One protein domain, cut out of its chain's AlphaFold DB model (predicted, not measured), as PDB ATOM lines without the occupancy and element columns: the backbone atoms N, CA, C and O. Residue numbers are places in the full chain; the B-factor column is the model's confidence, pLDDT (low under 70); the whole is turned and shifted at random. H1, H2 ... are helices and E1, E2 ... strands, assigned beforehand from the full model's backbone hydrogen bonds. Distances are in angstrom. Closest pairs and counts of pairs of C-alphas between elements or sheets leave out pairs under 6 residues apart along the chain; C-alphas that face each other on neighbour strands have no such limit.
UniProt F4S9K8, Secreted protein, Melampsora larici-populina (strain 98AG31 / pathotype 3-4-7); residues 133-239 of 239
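AT A GLANCE: This is residues 133 to 239 of the 239 residues of the protein "Secreted protein" of Melampsora larici-populina (strain 98AG31 / pathotype 3-4-7) (UniProt F4S9K8). A small head, a twisted four-stranded sheet with the short helix H1 on one face, bears one long helix, H2, as an arm; residues 216 to 239 stick out from it. Two long links, residues 164 to 178 and 192 to 208, fold at the end of the sheet where H2 starts. The 107 printed residues run H1, E1, E2, E3, E4, H2; the mixed sheet has the order E2, E1, E3, E4, and the class is mixed, helices and strands. The whole is only just loose, close to extended, with a radius of gyration of the C-alphas of 19.3 A and spans of 68 by 27 by 21 A.

IN THESE COORDINATES: H1, residues 134 to 144, begins at C-alpha 134 (214.590, 266.920, 317.949) and measures 15.1 A. E1 is residues 152 to 155, E2 161 to 163, E3 179 to 182 and E4 188 to 191. H2, residues 209 to 237, measures 40.7 A and ends at C-alpha 237 (220.912, 265.612, 255.600).

HOW THE PARTS SIT: H1 is on the sheet, making two layers, a helix on one face of a sheet, at a height of 6.7 A over the sheet. Its closest C-alphas to E4 are those of Glu 141 and Tyr 190, 6.5 A. The hairpin E1 and E2 is antiparallel, with N 154 and O 162 at 2.8 A. E1 and E3 are parallel, with N 153 and O 179 at 2.8 A. The hairpin E3 and E4 is antiparallel, with N 180 and O 190 at 2.8 A. H2 is not on the sheet, and H1 and H2 are apart. In H1 and H2 every O i to N i+4 pair is within hydrogen-bond range.

THE WHOLE: The C-alphas of Asp 158 and Gly 238, the two farthest apart, are 69.0 A apart. The printed part has no cut; the links E2 to E3 and E4 to H2 are long. Residues 219 to 239 have pLDDT under 70.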
ATOM      1  N   SER A 133     216.065 262.990 320.518       87.12
ATOM      2  CA  SER A 133     215.443 264.310 320.641       87.12
ATOM      3  C   SER A 133     215.478 265.068 319.306       87.12
ATOM      4  O   SER A 133     216.305 264.796 318.432       87.12
ATOM      5  N   SER A 134     214.601 266.061 319.142       89.25
ATOM      6  CA  SER A 134     214.590 266.920 317.949       89.25
ATOM      7  C   SER A 134     215.919 267.659 317.756       89.25
ATOM      8  O   SER A 134     216.376 267.848 316.629       89.25
ATOM      9  N   GLU A 135     216.559 268.068 318.851       89.44
ATOM     10  CA  GLU A 135     217.861 268.735 318.849       89.44
ATOM     11  C   GLU A 135     218.983 267.778 318.431       89.44
ATOM     12  O   GLU A 135     219.873 268.174 317.677       89.44
ATOM     13  N   GLU A 136     218.932 266.518 318.877       88.56
ATOM     14  CA  GLU A 136     219.879 265.482 318.457       88.56
ATOM     15  C   GLU A 136     219.736 265.173 316.966       88.56
ATOM     16  O   GLU A 136     220.735 265.164 316.249       88.56
ATOM     17  N   LEU A 137     218.508 264.998 316.469       92.25
ATOM     18  CA  LEU A 137     218.255 264.772 315.042       92.25
ATOM     19  C   LEU A 137     218.711 265.961 314.191       92.25
ATOM     20  O   LEU A 137     219.331 265.772 313.143       92.25
ATOM     21  N   TYR A 138     218.484 267.189 314.662       92.25
ATOM     22  CA  TYR A 138     218.995 268.386 313.997       92.25
ATOM     23  C   TYR A 138     220.528 268.412 313.975       92.25
ATOM     24  O   TYR A 138     221.134 268.721 312.947       92.25
ATOM     25  N   HIS A 139     221.181 268.050 315.083       91.56
ATOM     26  CA  HIS A 139     222.636 267.930 315.126       91.56
ATOM     27  C   HIS A 139     223.146 266.879 314.132       91.56
ATOM     28  O   HIS A 139     224.105 267.141 313.398       91.56
ATOM     29  N   ILE A 140     222.479 265.722 314.076       93.38
ATOM     30  CA  ILE A 140     222.796 264.633 313.152       93.38
ATOM     31  C   ILE A 140     222.683 265.110 311.707       93.38
ATOM     32  O   ILE A 140     223.621 264.924 310.935       93.38
ATOM     33  N   GLU A 141     221.597 265.794 311.356       93.69
ATOM     34  CA  GLU A 141     221.396 266.371 310.029       93.69
ATOM     35  C   GLU A 141     222.520 267.353 309.654       93.69
ATOM     36  O   GLU A 141     223.106 267.253 308.571       93.69
ATOM     37  N   GLN A 142     222.842 268.309 310.533       93.06
ATOM     38  CA  GLN A 142     223.869 269.318 310.251       93.06
ATOM     39  C   GLN A 142     225.249 268.687 310.056       93.06
ATOM     40  O   GLN A 142     225.996 269.095 309.164       93.06
ATOM     41  N   LYS A 143     225.578 267.669 310.857       92.12
ATOM     42  CA  LYS A 143     226.811 266.888 310.717       92.12
ATOM     43  C   LYS A 143     226.816 266.063 309.437       92.12
ATOM     44  O   LYS A 143     227.803 266.120 308.710       92.12
ATOM     45  N   ALA A 144     225.735 265.344 309.133       91.81
ATOM     46  CA  ALA A 144     225.625 264.491 307.950       91.81
ATOM     47  C   ALA A 144     225.853 265.279 306.654       91.81
ATOM     48  O   ALA A 144     226.577 264.829 305.769       91.81
ATOM     49  N   LYS A 145     225.334 266.510 306.578       89.94
ATOM     50  CA  LYS A 145     225.555 267.420 305.441       89.94
ATOM     51  C   LYS A 145     227.020 267.815 305.223       89.94
ATOM     52  O   LYS A 145     227.368 268.273 304.141       89.94
ATOM     53  N   GLN A 146     227.878 267.669 306.231       90.94
ATOM     54  CA  GLN A 146     229.311 267.965 306.139       90.94
ATOM     55  C   GLN A 146     230.150 266.725 305.802       90.94
ATOM     56  O   GLN A 146     231.364 266.841 305.640       90.94
ATOM     57  N   MET A 147     229.534 265.545 305.714       90.88
ATOM     58  CA  MET A 147     230.232 264.289 305.448       90.88
ATOM     59  C   MET A 147     230.446 264.063 303.958       90.88
ATOM     60  O   MET A 147     229.940 264.804 303.113       90.88
ATOM     61  N   LYS A 148     231.229 263.033 303.634       92.44
ATOM     62  CA  LYS A 148     231.470 262.618 302.254       92.44
ATOM     63  C   LYS A 148     230.184 262.082 301.642       92.44
ATOM     64  O   LYS A 148     229.549 261.195 302.214       92.44
ATOM     65  N   ASN A 149     229.815 262.638 300.494       91.38
ATOM     66  CA  ASN A 149     228.589 262.284 299.786       91.38
ATOM     67  C   ASN A 149     228.644 260.841 299.282       91.38
ATOM     68  O   ASN A 149     229.715 260.324 298.958       91.38
ATOM     69  N   GLY A 150     227.470 260.226 299.149       89.81
ATOM     70  CA  GLY A 150     227.328 258.897 298.562       89.81
ATOM     71  C   GLY A 150     227.740 257.763 299.490       89.81
ATOM     72  O   GLY A 150     228.189 256.732 299.004       89.81
ATOM     73  N   PHE A 151     227.626 257.948 300.804       93.00
ATOM     74  CA  PHE A 151     227.951 256.933 301.799       93.00
ATOM     75  C   PHE A 151     226.872 256.828 302.864       93.00
ATOM     76  O   PHE A 151     226.221 257.814 303.217       93.00
ATOM     77  N   ASP A 152     226.769 255.626 303.412       94.38
ATOM     78  CA  ASP A 152     226.002 255.370 304.615       94.38
ATOM     79  C   ASP A 152     226.912 255.518 305.840       94.38
ATOM     80  O   ASP A 152     228.098 255.166 305.805       94.38
ATOM     81  N   TYR A 153     226.354 256.041 306.923       95.44
ATOM     82  CA  TYR A 153     227.053 256.264 308.178       95.44
ATOM     83  C   TYR A 153     226.271 255.658 309.330       95.44
ATOM     84  O   TYR A 153     225.045 255.697 309.344       95.44
ATOM     85  N   THR A 154     226.985 255.167 310.330       95.81
ATOM     86  CA  THR A 154     226.409 254.746 311.603       95.81
ATOM     87  C   THR A 154     226.726 255.783 312.674       95.81
ATOM     88  O   THR A 154     227.885 256.162 312.861       95.81
ATOM     89  N   TYR A 155     225.687 256.262 313.353       94.62
ATOM     90  CA  TYR A 155     225.768 257.205 314.457       94.62
ATOM     91  C   TYR A 155     225.973 256.455 315.771       94.62
ATOM     92  O   TYR A 155     225.175 255.603 316.151       94.62
ATOM     93  N   LEU A 156     227.074 256.761 316.451       92.12
ATOM     94  CA  LEU A 156     227.472 256.120 317.697       92.12
ATOM     95  C   LEU A 156     226.938 256.898 318.913       92.12
ATOM     96  O   LEU A 156     226.776 258.121 318.842       92.12
ATOM     97  N   PRO A 157     226.747 256.240 320.073       86.00
ATOM     98  CA  PRO A 157     226.294 256.909 321.293       86.00
ATOM     99  C   PRO A 157     227.193 258.050 321.783       86.00
ATOM    100  O   PRO A 157     226.714 258.948 322.471       86.00
ATOM    101  N   ASP A 158     228.473 258.051 321.404       87.31
ATOM    102  CA  ASP A 158     229.442 259.105 321.721       87.31
ATOM    103  C   ASP A 158     229.391 260.310 320.756       87.31
ATOM    104  O   ASP A 158     230.245 261.197 320.821       87.31
ATOM    105  N   GLY A 159     228.403 260.352 319.854       86.06
ATOM    106  CA  GLY A 159     228.198 261.439 318.895       86.06
ATOM    107  C   GLY A 159     229.107 261.373 317.665       86.06
ATOM    108  O   GLY A 159     229.209 262.346 316.906       86.06
ATOM    109  N   LYS A 160     229.811 260.254 317.465       91.44
ATOM    110  CA  LYS A 160     230.654 260.033 316.286       91.44
ATOM    111  C   LYS A 160     229.880 259.362 315.162       91.44
ATOM    112  O   LYS A 160     228.873 258.698 315.366       91.44
ATOM    113  N   PHE A 161     230.414 259.526 313.959       94.69
ATOM    114  CA  PHE A 161     229.894 258.906 312.752       94.69
ATOM    115  C   PHE A 161     230.949 257.974 312.192       94.69
ATOM    116  O   PHE A 161     232.076 258.395 311.914       94.69
ATOM    117  N   LEU A 162     230.578 256.714 312.026       94.62
ATOM    118  CA  LEU A 162     231.404 255.717 311.374       94.62
ATOM    119  C   LEU A 162     230.921 255.555 309.937       94.62
ATOM    120  O   LEU A 162     229.740 255.327 309.707       94.62
ATOM    121  N   ARG A 163     231.823 255.689 308.965       94.06
ATOM    122  CA  ARG A 163     231.492 255.425 307.561       94.06
ATOM    123  C   ARG A 163     231.335 253.922 307.358       94.06
ATOM    124  O   ARG A 163     232.283 253.178 307.618       94.06
ATOM    125  N   ASN A 164     230.195 253.503 306.823       92.44
ATOM    126  CA  ASN A 164     229.954 252.105 306.498       92.44
ATOM    127  C   ASN A 164     230.734 251.736 305.238       92.44
ATOM    128  O   ASN A 164     230.766 252.482 304.253       92.44
ATOM    129  N   GLN A 165     231.418 250.594 305.290       90.38
ATOM    130  CA  GLN A 165     232.143 250.097 304.131       90.38
ATOM    131  C   GLN A 165     231.157 249.560 303.106       90.38
ATOM    132  O   GLN A 165     230.257 248.789 303.430       90.38
ATOM    133  N   LYS A 166     231.369 249.960 301.859       87.50
ATOM    134  CA  LYS A 166     230.609 249.452 300.731       87.50
ATOM    135  C   LYS A 166     231.211 248.154 300.227       87.50
ATOM    136  O   LYS A 166     232.431 247.998 300.178       87.50
ATOM    137  N   THR A 167     230.350 247.246 299.791       89.06
ATOM    138  CA  THR A 167     230.800 246.093 299.007       89.06
ATOM    139  C   THR A 167     231.046 246.504 297.555       89.06
ATOM    140  O   THR A 167     230.573 247.541 297.096       89.06
ATOM    141  N   MET A 168     231.771 245.676 296.802       84.69
ATOM    142  CA  MET A 168     232.123 245.938 295.399       84.69
ATOM    143  C   MET A 168     230.911 246.246 294.497       84.69
ATOM    144  O   MET A 168     231.035 247.008 293.538       84.69
ATOM    145  N   TRP A 169     229.752 245.664 294.808       86.12
ATOM    146  CA  TRP A 169     228.512 245.802 294.037       86.12
ATOM    147  C   TRP A 169     227.475 246.693 294.719       86.12
ATOM    148  O   TRP A 169     226.351 246.802 294.239       86.12
ATOM    149  N   ASP A 170     227.841 247.328 295.831       85.06
ATOM    150  CA  ASP A 170     226.946 248.232 296.528       85.06
ATOM    151  C   ASP A 170     226.810 249.545 295.750       85.06
ATOM    152  O   ASP A 170     227.781 250.273 295.539       85.06
ATOM    153  N   VAL A 171     225.587 249.829 295.314       86.25
ATOM    154  CA  VAL A 171     225.215 251.044 294.576       86.25
ATOM    155  C   VAL A 171     224.458 252.035 295.450       86.25
ATOM    156  O   VAL A 171     224.006 253.084 294.986       86.25
ATOM    157  N   HIS A 172     224.298 251.722 296.732       81.75
ATOM    158  CA  HIS A 172     223.692 252.629 297.674       81.75
ATOM    159  C   HIS A 172     224.555 253.874 297.840       81.75
ATOM    160  O   HIS A 172     225.750 253.785 298.086       81.75
ATOM    161  N   GLY A 173     223.966 255.055 297.673       84.06
ATOM    162  CA  GLY A 173     224.720 256.311 297.641       84.06
ATOM    163  C   GLY A 173     225.116 256.764 296.235       84.06
ATOM    164  O   GLY A 173     225.655 257.864 296.092       84.06
ATOM    165  N   PHE A 174     224.776 256.001 295.187       83.88
ATOM    166  CA  PHE A 174     224.789 256.521 293.823       83.88
ATOM    167  C   PHE A 174     223.943 257.806 293.748       83.88
ATOM    168  O   PHE A 174     222.862 257.886 294.335       83.88
ATOM    169  N   GLY A 175     224.467 258.841 293.084       81.94
ATOM    170  CA  GLY A 175     223.889 260.193 293.102       81.94
ATOM    171  C   GLY A 175     224.272 261.045 294.324       81.94
ATOM    172  O   GLY A 175     223.839 262.185 294.443       81.94
ATOM    173  N   GLY A 176     225.123 260.545 295.223       87.31
ATOM    174  CA  GLY A 176     225.631 261.313 296.363       87.31
ATOM    175  C   GLY A 176     224.753 261.246 297.614       87.31
ATOM    176  O   GLY A 176     225.065 261.911 298.603       87.31
ATOM    177  N   ARG A 177     223.698 260.423 297.605       91.12
ATOM    178  CA  ARG A 177     222.805 260.214 298.753       91.12
ATOM    179  C   ARG A 177     223.583 259.790 300.005       91.12
ATOM    180  O   ARG A 177     224.437 258.911 299.938       91.12
ATOM    181  N   ILE A 178     223.242 260.393 301.139       93.62
ATOM    182  CA  ILE A 178     223.751 260.052 302.467       93.62
ATOM    183  C   ILE A 178     222.609 259.458 303.288       93.62
ATOM    184  O   ILE A 178     221.497 259.996 303.276       93.62
ATOM    185  N   ARG A 179     222.888 258.373 304.011       94.62
ATOM    186  CA  ARG A 179     221.982 257.795 305.012       94.62
ATOM    187  C   ARG A 179     222.723 257.636 306.329       94.62
ATOM    188  O   ARG A 179     223.888 257.253 306.338       94.62
ATOM    189  N   VAL A 180     222.060 257.961 307.428       95.44
ATOM    190  CA  VAL A 180     222.600 257.822 308.778       95.44
ATOM    191  C   VAL A 180     221.725 256.850 309.539       95.44
ATOM    192  O   VAL A 180     220.519 257.067 309.641       95.44
ATOM    193  N   TYR A 181     222.345 255.812 310.078       94.75
ATOM    194  CA  TYR A 181     221.698 254.766 310.848       94.75
ATOM    195  C   TYR A 181     222.108 254.831 312.311       94.75
ATOM    196  O   TYR A 181     223.238 255.206 312.623       94.75
ATOM    197  N   ASP A 182     221.216 254.422 313.197       92.69
ATOM    198  CA  ASP A 182     221.556 254.150 314.581       92.69
ATOM    199  C   ASP A 182     222.519 252.954 314.698       92.69
ATOM    200  O   ASP A 182     222.524 252.039 313.865       92.69
ATOM    201  N   TYR A 183     223.374 252.969 315.721       89.44
ATOM    202  CA  TYR A 183     224.312 251.879 315.975       89.44
ATOM    203  C   TYR A 183     223.646 250.636 316.567       89.44
ATOM    204  O   TYR A 183     224.041 249.530 316.205       89.44
ATOM    205  N   GLU A 184     222.682 250.808 317.471       85.38
ATOM    206  CA  GLU A 184     222.089 249.706 318.230       85.38
ATOM    207  C   GLU A 184     220.977 249.035 317.425       85.38
ATOM    208  O   GLU A 184     221.020 247.828 317.190       85.38
ATOM    209  N   ASP A 185     220.034 249.834 316.935       84.31
ATOM    210  CA  ASP A 185     218.811 249.339 316.302       84.31
ATOM    211  C   ASP A 185     218.884 249.344 314.768       84.31
ATOM    212  O   ASP A 185     217.960 248.887 314.093       84.31
ATOM    213  N   HIS A 186     219.968 249.884 314.193       85.12
ATOM    214  CA  HIS A 186     220.116 250.110 312.748       85.12
ATOM    215  C   HIS A 186     218.944 250.887 312.120       85.12
ATOM    216  O   HIS A 186     218.687 250.793 310.916       85.12
ATOM    217  N   GLU A 187     218.247 251.693 312.925       90.12
ATOM    218  CA  GLU A 187     217.153 252.549 312.480       90.12
ATOM    219  C   GLU A 187     217.686 253.706 311.629       90.12
ATOM    220  O   GLU A 187     218.731 254.282 311.923       90.12
ATOM    221  N   LEU A 188     216.967 254.071 310.566       92.19
ATOM    222  CA  LEU A 188     217.318 255.224 309.745       92.19
ATOM    223  C   LEU A 188     216.996 256.529 310.491       92.19
ATOM    224  O   LEU A 188     215.835 256.900 310.630       92.19
ATOM    225  N   LEU A 189     218.033 257.259 310.896       92.88
ATOM    226  CA  LEU A 189     217.917 258.532 311.613       92.88
ATOM    227  C   LEU A 189     217.813 259.731 310.671       92.88
ATOM    228  O   LEU A 189     217.135 260.714 310.964       92.88
ATOM    229  N   TYR A 190     218.519 259.677 309.541       94.25
ATOM    230  CA  TYR A 190     218.536 260.765 308.571       94.25
ATOM    231  C   TYR A 190     218.856 260.258 307.168       94.25
ATOM    232  O   TYR A 190     219.694 259.375 306.988       94.25
ATOM    233  N   GLN A 191     218.236 260.859 306.157       93.88
ATOM    234  CA  GLN A 191     218.524 260.581 304.756       93.88
ATOM    235  C   GLN A 191     218.440 261.864 303.926       93.88
ATOM    236  O   GLN A 191     217.524 262.666 304.093       93.88
ATOM    237  N   THR A 192     219.376 262.031 302.992       91.44
ATOM    238  CA  THR A 192     219.314 263.091 301.978       91.44
ATOM    239  C   THR A 192     218.562 262.636 300.724       91.44
ATOM    240  O   THR A 192     218.350 261.445 300.484       91.44
ATOM    241  N   ASP A 193     218.257 263.585 299.845       85.12
ATOM    242  CA  ASP A 193     217.701 263.297 298.522       85.12
ATOM    243  C   ASP A 193     218.645 262.451 297.641       85.12
ATOM    244  O   ASP A 193     219.827 262.261 297.946       85.12
ATOM    245  N   CYS A 194     218.111 261.925 296.530       74.94
ATOM    246  CA  CYS A 194     218.836 261.060 295.587       74.94
ATOM    247  C   CYS A 194     220.078 261.708 294.954       74.94
ATOM    248  O   CYS A 194     221.051 261.000 294.729       74.94
ATOM    249  N   CYS A 195     220.052 263.021 294.704       81.75
ATOM    250  CA  CYS A 195     221.104 263.765 294.003       81.75
ATOM    251  C   CYS A 195     221.776 264.791 294.928       81.75
ATOM    252  O   CYS A 195     221.764 265.998 294.665       81.75
ATOM    253  N   TYR A 196     222.290 264.337 296.069       83.62
ATOM    254  CA  TYR A 196     222.864 265.234 297.066       83.62
ATOM    255  C   TYR A 196     224.311 265.628 296.723       83.62
ATOM    256  O   TYR A 196     225.238 264.825 296.800       83.62
ATOM    257  N   CYS A 197     224.507 266.907 296.384       80.94
ATOM    258  CA  CYS A 197     225.797 267.442 295.919       80.94
ATOM    259  C   CYS A 197     226.480 268.412 296.904       80.94
ATOM    260  O   CYS A 197     227.485 269.024 296.545       80.94
ATOM    261  N   LYS A 198     225.922 268.624 298.106       80.00
ATOM    262  CA  LYS A 198     226.337 269.726 299.001       80.00
ATOM    263  C   LYS A 198     227.379 269.354 300.066       80.00
ATOM    264  O   LYS A 198     227.968 270.272 300.627       80.00
ATOM    265  N   GLY A 199     227.612 268.071 300.345       79.88
ATOM    266  CA  GLY A 199     228.644 267.649 301.299       79.88
ATOM    267  C   GLY A 199     230.018 267.479 300.657       79.88
ATOM    268  O   GLY A 199     230.265 267.941 299.537       79.88
ATOM    269  N   GLN A 200     230.936 266.824 301.368       86.00
ATOM    270  CA  GLN A 200     232.299 266.620 300.886       86.00
ATOM    271  C   GLN A 200     232.292 265.784 299.606       86.00
ATOM    272  O   GLN A 200     231.600 264.766 299.496       86.00
ATOM    273  N   LYS A 201     233.080 266.231 298.626       84.06
ATOM    274  CA  LYS A 201     233.209 265.531 297.353       84.06
ATOM    275  C   LYS A 201     233.796 264.143 297.577       84.06
ATOM    276  O   LYS A 201     234.690 263.950 298.400       84.06
ATOM    277  N   ARG A 202     233.259 263.194 296.825       84.25
ATOM    278  CA  ARG A 202     233.753 261.829 296.758       84.25
ATOM    279  C   ARG A 202     234.977 261.768 295.842       84.25
ATOM    280  O   ARG A 202     234.994 262.467 294.829       84.25
ATOM    281  N   ASP A 203     235.967 260.956 296.203       84.44
ATOM    282  CA  ASP A 203     237.129 260.707 295.344       84.44
ATOM    283  C   ASP A 203     236.815 259.599 294.330       84.44
ATOM    284  O   ASP A 203     235.862 258.840 294.497       84.44
ATOM    285  N   TRP A 204     237.611 259.475 293.269       77.38
ATOM    286  CA  TRP A 204     237.409 258.408 292.279       77.38
ATOM    287  C   TRP A 204     237.569 257.004 292.880       77.38
ATOM    288  O   TRP A 204     236.855 256.091 292.482       77.38
ATOM    289  N   ASP A 205     238.430 256.851 293.887       83.81
ATOM    290  CA  ASP A 205     238.689 255.567 294.556       83.81
ATOM    291  C   ASP A 205     237.563 255.134 295.512       83.81
ATOM    292  O   ASP A 205     237.529 254.000 295.982       83.81
ATOM    293  N   ASP A 206     236.631 256.037 295.818       84.75
ATOM    294  CA  ASP A 206     235.469 255.762 296.665       84.75
ATOM    295  C   ASP A 206     234.280 255.183 295.869       84.75
ATOM    296  O   ASP A 206     233.250 254.840 296.458       84.75
ATOM    297  N   LEU A 207     234.379 255.135 294.536       83.56
ATOM    298  CA  LEU A 207     233.383 254.507 293.674       83.56
ATOM    299  C   LEU A 207     233.495 252.991 293.775       83.56
ATOM    300  O   LEU A 207     234.554 252.410 293.533       83.56
ATOM    301  N   THR A 208     232.379 252.330 294.066       87.56
ATOM    302  CA  THR A 208     232.328 250.876 293.919       87.56
ATOM    303  C   THR A 208     232.313 250.500 292.441       87.56
ATOM    304  O   THR A 208     231.951 251.295 291.569       87.56
ATOM    305  N   THR A 209     232.668 249.253 292.136       83.88
ATOM    306  CA  THR A 209     232.557 248.736 290.768       83.88
ATOM    307  C   THR A 209     231.121 248.840 290.259       83.88
ATOM    308  O   THR A 209     230.919 249.237 289.116       83.88
ATOM    309  N   GLY A 210     230.127 248.560 291.109       85.25
ATOM    310  CA  GLY A 210     228.714 248.739 290.771       85.25
ATOM    311  C   GLY A 210     228.369 250.180 290.376       85.25
ATOM    312  O   GLY A 210     227.744 250.403 289.340       85.25
ATOM    313  N   GLU A 211     228.814 251.169 291.153       85.94
ATOM    314  CA  GLU A 211     228.565 252.585 290.857       85.94
ATOM    315  C   GLU A 211     229.281 253.049 289.587       85.94
ATOM    316  O   GLU A 211     228.681 253.758 288.781       85.94
ATOM    317  N   ALA A 212     230.521 252.605 289.368       83.25
ATOM    318  CA  ALA A 212     231.274 252.915 288.155       83.25
ATOM    319  C   ALA A 212     230.592 252.342 286.900       83.25
ATOM    320  O   ALA A 212     230.496 253.024 285.880       83.25
ATOM    321  N   TRP A 213     230.064 251.115 286.966       81.69
ATOM    322  CA  TRP A 213     229.298 250.533 285.860       81.69
ATOM    323  C   TRP A 213     227.992 251.280 285.595       81.69
ATOM    324  O   TRP A 213     227.650 251.480 284.430       81.69
ATOM    325  N   LEU A 214     227.281 251.720 286.638       82.00
ATOM    326  CA  LEU A 214     226.086 252.554 286.478       82.00
ATOM    327  C   LEU A 214     226.416 253.906 285.845       82.00
ATOM    328  O   LEU A 214     225.691 254.364 284.965       82.00
ATOM    329  N   GLU A 215     227.526 254.519 286.247       76.00
ATOM    330  CA  GLU A 215     227.998 255.778 285.678       76.00
ATOM    331  C   GLU A 215     228.368 255.610 284.194       76.00
ATOM    332  O   GLU A 215     227.891 256.361 283.340       76.00
ATOM    333  N   ILE A 216     229.114 254.554 283.850       76.56
ATOM    334  CA  ILE A 216     229.437 254.201 282.459       76.56
ATOM    335  C   ILE A 216     228.174 253.887 281.657       76.56
ATOM    336  O   ILE A 216     228.079 254.297 280.505       76.56
ATOM    337  N   ALA A 217     227.197 253.178 282.224       75.44
ATOM    338  CA  ALA A 217     225.942 252.885 281.541       75.44
ATOM    339  C   ALA A 217     225.138 254.169 281.284       75.44
ATOM    340  O   ALA A 217     224.654 254.370 280.173       75.44
ATOM    341  N   ALA A 218     225.049 255.071 282.265       71.62
ATOM    342  CA  ALA A 218     224.347 256.343 282.125       71.62
ATOM    343  C   ALA A 218     224.988 257.233 281.044       71.62
ATOM    344  O   ALA A 218     224.299 257.706 280.136       71.62
ATOM    345  N   TYR A 219     226.312 257.409 281.083       66.19
ATOM    346  CA  TYR A 219     227.029 258.220 280.094       66.19
ATOM    347  C   TYR A 219     227.174 257.527 278.738       66.19
ATOM    348  O   TYR A 219     227.088 258.180 277.699       66.19
ATOM    349  N   GLY A 220     227.355 256.209 278.723       65.12
ATOM    350  CA  GLY A 220     227.476 255.396 277.518       65.12
ATOM    351  C   GLY A 220     226.172 255.346 276.730       65.12
ATOM    352  O   GLY A 220     226.181 255.588 275.525       65.12
ATOM    353  N   CYS A 221     225.034 255.130 277.395       58.62
ATOM    354  CA  CYS A 221     223.722 255.171 276.747       58.62
ATOM    355  C   CYS A 221     223.380 256.581 276.249       58.62
ATOM    356  O   CYS A 221     222.902 256.721 275.126       58.62
ATOM    357  N   GLY A 222     223.687 257.628 277.025       57.47
ATOM    358  CA  GLY A 222     223.510 259.017 276.588       57.47
ATOM    359  C   GLY A 222     224.395 259.379 275.390       57.47
ATOM    360  O   GLY A 222     223.928 259.982 274.425       57.47
ATOM    361  N   GLY A 223     225.658 258.952 275.403       55.38
ATOM    362  CA  GLY A 223     226.610 259.165 274.312       55.38
ATOM    363  C   GLY A 223     226.241 258.405 273.038       55.38
ATOM    364  O   GLY A 223     226.340 258.961 271.945       55.38
ATOM    365  N   ILE A 224     225.759 257.165 273.161       59.03
ATOM    366  CA  ILE A 224     225.279 256.370 272.023       59.03
ATOM    367  C   ILE A 224     223.973 256.953 271.475       59.03
ATOM    368  O   ILE A 224     223.843 257.059 270.259       59.03
ATOM    369  N   ALA A 225     223.045 257.401 272.323       54.97
ATOM    370  CA  ALA A 225     221.806 258.041 271.879       54.97
ATOM    371  C   ALA A 225     222.078 259.359 271.133       54.97
ATOM    372  O   ALA A 225     221.587 259.552 270.020       54.97
ATOM    373  N   CYS A 226     222.928 260.232 271.681       51.09
ATOM    374  CA  CYS A 226     223.319 261.482 271.025       51.09
ATOM    375  C   CYS A 226     224.148 261.239 269.751       51.09
ATOM    376  O   CYS A 226     223.941 261.902 268.730       51.09
ATOM    377  N   GLY A 227     225.058 260.261 269.769       56.31
ATOM    378  CA  GLY A 227     225.867 259.879 268.612       56.31
ATOM    379  C   GLY A 227     225.037 259.266 267.485       56.31
ATOM    380  O   GLY A 227     225.235 259.611 266.321       56.31
ATOM    381  N   ALA A 228     224.058 258.422 267.820       56.09
ATOM    382  CA  ALA A 228     223.114 257.845 266.871       56.09
ATOM    383  C   ALA A 228     222.220 258.919 266.244       56.09
ATOM    384  O   ALA A 228     222.017 258.892 265.034       56.09
ATOM    385  N   LEU A 229     221.760 259.905 267.023       51.44
ATOM    386  CA  LEU A 229     220.978 261.026 266.499       51.44
ATOM    387  C   LEU A 229     221.808 261.886 265.537       51.44
ATOM    388  O   LEU A 229     221.353 262.220 264.449       51.44
ATOM    389  N   THR A 230     223.061 262.176 265.894       56.94
ATOM    390  CA  THR A 230     223.983 262.947 265.044       56.94
ATOM    391  C   THR A 230     224.320 262.191 263.754       56.94
ATOM    392  O   THR A 230     224.356 262.781 262.677       56.94
ATOM    393  N   PHE A 231     224.525 260.872 263.836       55.97
ATOM    394  CA  PHE A 231     224.784 260.020 262.674       55.97
ATOM    395  C   PHE A 231     223.543 259.873 261.782       55.97
ATOM    396  O   PHE A 231     223.659 259.943 260.561       55.97
ATOM    397  N   ALA A 232     222.352 259.741 262.371       53.69
ATOM    398  CA  ALA A 232     221.085 259.700 261.647       53.69
ATOM    399  C   ALA A 232     220.792 261.034 260.946       53.69
ATOM    400  O   ALA A 232     220.443 261.031 259.771       53.69
ATOM    401  N   VAL A 233     221.014 262.173 261.610       54.62
ATOM    402  CA  VAL A 233     220.899 263.507 260.996       54.62
ATOM    403  C   VAL A 233     221.919 263.674 259.870       54.62
ATOM    404  O   VAL A 233     221.564 264.155 258.802       54.62
ATOM    405  N   LYS A 234     223.161 263.209 260.042       53.97
ATOM    406  CA  LYS A 234     224.178 263.262 258.983       53.97
ATOM    407  C   LYS A 234     223.821 262.383 257.773       53.97
ATOM    408  O   LYS A 234     224.009 262.811 256.639       53.97
ATOM    409  N   MET A 235     223.240 261.202 258.001       50.00
ATOM    410  CA  MET A 235     222.752 260.328 256.925       50.00
ATOM    411  C   MET A 235     221.466 260.845 256.257       50.00
ATOM    412  O   MET A 235     221.284 260.614 255.067       50.00
ATOM    413  N   MET A 236     220.597 261.566 256.978       44.66
ATOM    414  CA  MET A 236     219.371 262.162 256.424       44.66
ATOM    415  C   MET A 236     219.607 263.513 255.730       44.66
ATOM    416  O   MET A 236     218.903 263.831 254.776       44.66
ATOM    417  N   CYS A 237     220.591 264.300 256.172       49.12
ATOM    418  CA  CYS A 237     220.912 265.612 255.600       49.12
ATOM    419  C   CYS A 237     222.040 265.583 254.554       49.12
ATOM    420  O   CYS A 237     222.301 266.616 253.946       49.12
ATOM    421  N   GLY A 238     222.687 264.435 254.318       48.09
ATOM    422  CA  GLY A 238     223.627 264.253 253.206       48.09
ATOM    423  C   GLY A 238     224.855 265.173 253.238       48.09
ATOM    424  O   GLY A 238     225.191 265.758 252.210       48.09
ATOM    425  N   LEU A 239     225.511 265.301 254.399       42.53
ATOM    426  CA  LEU A 239     226.824 265.955 254.550       42.53
ATOM    427  C   LEU A 239     227.946 264.940 254.786       42.53
ATOM    428  O   LEU A 239     227.814 264.108 255.715       42.53
TER     429      LEU A 239